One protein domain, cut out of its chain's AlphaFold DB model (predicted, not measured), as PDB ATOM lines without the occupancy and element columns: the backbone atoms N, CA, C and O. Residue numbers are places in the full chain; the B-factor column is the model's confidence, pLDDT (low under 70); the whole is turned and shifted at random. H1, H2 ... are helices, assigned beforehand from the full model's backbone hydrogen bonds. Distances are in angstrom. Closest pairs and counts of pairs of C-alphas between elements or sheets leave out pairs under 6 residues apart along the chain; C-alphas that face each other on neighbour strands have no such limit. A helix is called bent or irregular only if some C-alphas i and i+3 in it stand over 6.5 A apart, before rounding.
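AT A GLANCE: This is residues 115 to 156 of the 419 residues of the protein "Phorbol-ester/DAG-type domain-containing protein" of Smittium mucronatum (UniProt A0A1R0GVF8). Two helices meet near their ends and make an open L, with the long, kinked H1 as one arm and the shorter H2 as the other. Residues 115 to 129 of H1 and 148 to 156 stand free at the two ends. The printed part has 42 residues with two named helices, H1 then H2, and no named strand; the class is all helix. It is only just loose, close to extended, with a radius of gyration of the C-alphas of 13.5 A, and flat, spanning 42 by 24 by 12 A.

HOW THE PARTS SIT: Start at H1, residues 115 to 135, which has a kink of 50 degrees near residue 123 and is irregular: C-alphas 120 and 123 are 7.1 A apart. A tight link of 4 residues leads to H2, residues 140 to 155. The two only just touch, with 3 pairs of C-alphas within 8 A, and only at the corner by their link, through residues 134 to 135 of H1 and 142 to 143 of H2 alone. Their closest C-alphas are those of Leu 134 and Thr 143, 5.3 A apart. Their lines are about perpendicular, at 82 degrees. In H2 every O i to N i+4 pair is within hydrogen-bond range; in H1, 15 of 17 are.

IN THESE COORDINATES: Find C-alpha 115 at (-3.468, 46.517, 54.157); from there H1 runs 29.1 A to C-alpha 135. H2 runs 22.6 A from C-alpha 140 to C-alpha 155 at (-41.012, 25.925, 56.454).

THE WHOLE: The C-alphas farthest apart, of Lys 115 and Tyr 155, are 42.9 A apart. The printed part has no cut. Look at the B-factor column for pLDDT: residues 115 to 126 are under 70.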
ATOM      1  N   LYS A 115      -3.733  47.872  54.666       50.88
ATOM      2  CA  LYS A 115      -3.468  46.517  54.157       50.88
ATOM      3  C   LYS A 115      -3.938  45.427  55.128       50.88
ATOM      4  O   LYS A 115      -4.651  44.522  54.711       50.88
ATOM      5  N   GLY A 116      -3.642  45.574  56.423       52.03
ATOM      6  CA  GLY A 116      -4.090  44.627  57.454       52.03
ATOM      7  C   GLY A 116      -5.612  44.604  57.647       52.03
ATOM      8  O   GLY A 116      -6.168  43.581  58.040       52.03
ATOM      9  N   PHE A 117      -6.306  45.699  57.320       56.78
ATOM     10  CA  PHE A 117      -7.766  45.727  57.289       56.78
ATOM     11  C   PHE A 117      -8.316  45.005  56.056       56.78
ATOM     12  O   PHE A 117      -9.260  44.233  56.192       56.78
ATOM     13  N   ILE A 118      -7.728  45.187  54.869       53.31
ATOM     14  CA  ILE A 118      -8.156  44.454  53.662       53.31
ATOM     15  C   ILE A 118      -7.928  42.949  53.799       53.31
ATOM     16  O   ILE A 118      -8.809  42.165  53.454       53.31
ATOM     17  N   GLU A 119      -6.788  42.539  54.351       55.50
ATOM     18  CA  GLU A 119      -6.488  41.119  54.568       55.50
ATOM     19  C   GLU A 119      -7.520  40.462  55.497       55.50
ATOM     20  O   GLU A 119      -7.955  39.341  55.244       55.50
ATOM     21  N   LYS A 120      -7.989  41.188  56.520       56.53
ATOM     22  CA  LYS A 120      -8.958  40.683  57.505       56.53
ATOM     23  C   LYS A 120     -10.425  40.903  57.133       56.53
ATOM     24  O   LYS A 120     -11.286  40.176  57.614       56.53
ATOM     25  N   THR A 121     -10.734  41.854  56.252       59.59
ATOM     26  CA  THR A 121     -12.093  42.039  55.706       59.59
ATOM     27  C   THR A 121     -12.397  41.123  54.526       59.59
ATOM     28  O   THR A 121     -13.554  41.046  54.112       59.59
ATOM     29  N   GLY A 122     -11.412  40.365  54.031       62.53
ATOM     30  CA  GLY A 122     -11.583  39.363  52.978       62.53
ATOM     31  C   GLY A 122     -12.823  38.468  53.150       62.53
ATOM     32  O   GLY A 122     -13.633  38.406  52.226       62.53
ATOM     33  N   PRO A 123     -13.063  37.844  54.320       62.50
ATOM     34  CA  PRO A 123     -14.266  37.043  54.563       62.50
ATOM     35  C   PRO A 123     -15.577  37.821  54.398       62.50
ATOM     36  O   PRO A 123     -16.549  37.290  53.866       62.50
ATOM     37  N   LEU A 124     -15.604  39.093  54.799       61.44
ATOM     38  CA  LEU A 124     -16.782  39.948  54.665       61.44
ATOM     39  C   LEU A 124     -17.046  40.297  53.197       61.44
ATOM     40  O   LEU A 124     -18.186  40.251  52.744       61.44
ATOM     41  N   VAL A 125     -15.981  40.574  52.438       65.88
ATOM     42  CA  VAL A 125     -16.050  40.791  50.987       65.88
ATOM     43  C   VAL A 125     -16.524  39.523  50.276       65.88
ATOM     44  O   VAL A 125     -17.313  39.600  49.338       65.88
ATOM     45  N   ILE A 126     -16.111  38.339  50.737       68.88
ATOM     46  CA  ILE A 126     -16.592  37.056  50.205       68.88
ATOM     47  C   ILE A 126     -18.094  36.886  50.461       68.88
ATOM     48  O   ILE A 126     -18.822  36.477  49.559       68.88
ATOM     49  N   ILE A 127     -18.583  37.221  51.656       70.88
ATOM     50  CA  ILE A 127     -20.018  37.147  51.974       70.88
ATOM     51  C   ILE A 127     -20.806  38.155  51.133       70.88
ATOM     52  O   ILE A 127     -21.818  37.800  50.535       70.88
ATOM     53  N   ASP A 128     -20.332  39.393  51.049       71.31
ATOM     54  CA  ASP A 128     -20.963  40.454  50.264       71.31
ATOM     55  C   ASP A 128     -21.036  40.088  48.773       71.31
ATOM     56  O   ASP A 128     -22.102  40.145  48.155       71.31
ATOM     57  N   THR A 129     -19.929  39.616  48.198       75.19
ATOM     58  CA  THR A 129     -19.895  39.132  46.812       75.19
ATOM     59  C   THR A 129     -20.778  37.904  46.611       75.19
ATOM     60  O   THR A 129     -21.471  37.832  45.597       75.19
ATOM     61  N   PHE A 130     -20.841  36.983  47.576       79.62
ATOM     62  CA  PHE A 130     -21.742  35.830  47.535       79.62
ATOM     63  C   PHE A 130     -23.218  36.247  47.522       79.62
ATOM     64  O   PHE A 130     -23.985  35.760  46.691       79.62
ATOM     65  N   VAL A 131     -23.619  37.172  48.399       81.25
ATOM     66  CA  VAL A 131     -24.991  37.698  48.461       81.25
ATOM     67  C   VAL A 131     -25.348  38.410  47.157       81.25
ATOM     68  O   VAL A 131     -26.405  38.151  46.581       81.25
ATOM     69  N   LYS A 132     -24.456  39.253  46.631       80.50
ATOM     70  CA  LYS A 132     -24.650  39.906  45.327       80.50
ATOM     71  C   LYS A 132     -24.795  38.880  44.207       80.50
ATOM     72  O   LYS A 132     -25.714  38.966  43.399       80.50
ATOM     73  N   ASP A 133     -23.924  37.880  44.169       84.38
ATOM     74  CA  ASP A 133     -23.957  36.838  43.147       84.38
ATOM     75  C   ASP A 133     -25.233  35.981  43.226       84.38
ATOM     76  O   ASP A 133     -25.713  35.519  42.185       84.38
ATOM     77  N   LEU A 134     -25.809  35.826  44.424       86.56
ATOM     78  CA  LEU A 134     -27.100  35.183  44.649       86.56
ATOM     79  C   LEU A 134     -28.252  36.002  44.056       86.56
ATOM     80  O   LEU A 134     -29.015  35.471  43.249       86.56
ATOM     81  N   PHE A 135     -28.353  37.284  44.426       86.19
ATOM     82  CA  PHE A 135     -29.425  38.185  43.982       86.19
ATOM     83  C   PHE A 135     -29.394  38.448  42.474       86.19
ATOM     84  O   PHE A 135     -30.443  38.482  41.836       86.19
ATOM     85  N   PHE A 136     -28.202  38.587  41.890       85.94
ATOM     86  CA  PHE A 136     -28.026  38.806  40.453       85.94
ATOM     87  C   PHE A 136     -27.924  37.503  39.644       85.94
ATOM     88  O   PHE A 136     -27.544  37.542  38.476       85.94
ATOM     89  N   TRP A 137     -28.244  36.344  40.241       86.44
ATOM     90  CA  TRP A 137     -28.287  35.039  39.562       86.44
ATOM     91  C   TRP A 137     -27.014  34.680  38.777       86.44
ATOM     92  O   TRP A 137     -27.060  33.930  37.799       86.44
ATOM     93  N   LYS A 138     -25.845  35.165  39.215       85.56
ATOM     94  CA  LYS A 138     -24.571  34.939  38.510       85.56
ATOM     95  C   LYS A 138     -24.227  33.451  38.432       85.56
ATOM     96  O   LYS A 138     -23.643  32.991  37.455       85.56
ATOM     97  N   SER A 139     -24.610  32.692  39.459       85.56
ATOM     98  CA  SER A 139     -24.429  31.241  39.520       85.56
ATOM     99  C   SER A 139     -25.765  30.528  39.726       85.56
ATOM    100  O   SER A 139     -26.164  30.215  40.844       85.56
ATOM    101  N   TYR A 140     -26.432  30.214  38.613       87.81
ATOM    102  CA  TYR A 140     -27.738  29.543  38.584       87.81
ATOM    103  C   TYR A 140     -27.881  28.345  39.550       87.81
ATOM    104  O   TYR A 140     -28.822  28.349  40.346       87.81
ATOM    105  N   PRO A 141     -26.965  27.350  39.579       90.94
ATOM    106  CA  PRO A 141     -27.131  26.200  40.471       90.94
ATOM    107  C   PRO A 141     -27.008  26.569  41.955       90.94
ATOM    108  O   PRO A 141     -27.712  25.999  42.787       90.94
ATOM    109  N   ARG A 142     -26.152  27.539  42.301       85.50
ATOM    110  CA  ARG A 142     -25.996  27.987  43.691       85.50
ATOM    111  C   ARG A 142     -27.214  28.780  44.138       85.50
ATOM    112  O   ARG A 142     -27.671  28.576  45.255       85.50
ATOM    113  N   THR A 143     -27.769  29.624  43.269       90.69
ATOM    114  CA  THR A 143     -28.975  30.388  43.597       90.69
ATOM    115  C   THR A 143     -30.172  29.484  43.840       90.69
ATOM    116  O   THR A 143     -30.829  29.629  44.868       90.69
ATOM    117  N   ILE A 144     -30.400  28.487  42.983       92.38
ATOM    118  CA  ILE A 144     -31.485  27.517  43.191       92.38
ATOM    119  C   ILE A 144     -31.290  26.728  44.483       92.38
ATOM    120  O   ILE A 144     -32.232  26.593  45.262       92.38
ATOM    121  N   PHE A 145     -30.079  26.228  44.738       93.06
ATOM    122  CA  PHE A 145     -29.791  25.504  45.973       93.06
ATOM    123  C   PHE A 145     -30.060  26.369  47.210       93.06
ATOM    124  O   PHE A 145     -30.756  25.937  48.126       93.06
ATOM    125  N   THR A 146     -29.587  27.615  47.214       88.81
ATOM    126  CA  THR A 146     -29.828  28.552  48.315       88.81
ATOM    127  C   THR A 146     -31.311  28.883  48.469       88.81
ATOM    128  O   THR A 146     -31.787  28.961  49.596       88.81
ATOM    129  N   MET A 147     -32.074  29.015  47.380       90.25
ATOM    130  CA  MET A 147     -33.530  29.203  47.445       90.25
ATOM    131  C   MET A 147     -34.249  27.989  48.043       90.25
ATOM    132  O   MET A 147     -35.172  28.163  48.838       90.25
ATOM    133  N   LEU A 148     -33.828  26.766  47.706       92.81
ATOM    134  CA  LEU A 148     -34.365  25.542  48.310       92.81
ATOM    135  C   LEU A 148     -34.054  25.486  49.807       92.81
ATOM    136  O   LEU A 148     -34.951  25.262  50.616       92.81
ATOM    137  N   VAL A 149     -32.801  25.752  50.181       89.94
ATOM    138  CA  VAL A 149     -32.369  25.815  51.581       89.94
ATOM    139  C   VAL A 149     -33.152  26.888  52.343       89.94
ATOM    140  O   VAL A 149     -33.692  26.609  53.410       89.94
ATOM    141  N   PHE A 150     -33.295  28.087  51.780       90.69
ATOM    142  CA  PHE A 150     -34.096  29.167  52.355       90.69
ATOM    143  C   PHE A 150     -35.564  28.760  52.532       90.69
ATOM    144  O   PHE A 150     -36.136  28.972  53.596       90.69
ATOM    145  N   SER A 151     -36.152  28.089  51.540       91.69
ATOM    146  CA  SER A 151     -37.526  27.579  51.623       91.69
ATOM    147  C   SER A 151     -37.695  26.559  52.758       91.69
ATOM    148  O   SER A 151     -38.705  26.582  53.460       91.69
ATOM    149  N   LEU A 152     -36.692  25.703  52.997       89.19
ATOM    150  CA  LEU A 152     -36.678  24.772  54.132       89.19
ATOM    151  C   LEU A 152     -36.597  25.506  55.479       89.19
ATOM    152  O   LEU A 152     -37.322  25.149  56.410       89.19
ATOM    153  N   TYR A 153     -35.774  26.556  55.575       89.19
ATOM    154  CA  TYR A 153     -35.713  27.413  56.764       89.19
ATOM    155  C   TYR A 153     -37.036  28.150  57.018       89.19
ATOM    156  O   TYR A 153     -37.460  28.249  58.167       89.19
ATOM    157  N   CYS A 154     -37.724  28.612  55.970       88.56
ATOM    158  CA  CYS A 154     -39.048  29.224  56.097       88.56
ATOM    159  C   CYS A 154     -40.118  28.218  56.546       88.56
ATOM    160  O   CYS A 154     -40.971  28.561  57.360       88.56
ATOM    161  N   TYR A 155     -40.069  26.975  56.055       88.50
ATOM    162  CA  TYR A 155     -41.012  25.925  56.454       88.50
ATOM    163  C   TYR A 155     -40.829  25.495  57.918       88.50
ATOM    164  O   TYR A 155     -41.800  25.193  58.615       88.50
ATOM    165  N   ARG A 156     -39.583  25.473  58.407       87.44
ATOM    166  CA  ARG A 156     -39.240  25.127  59.792       87.44
ATOM    167  C   ARG A 156     -38.182  26.097  60.339       87.44
ATOM    168  O   ARG A 156     -36.989  25.792  60.272       87.44
TER     169      ARG A 156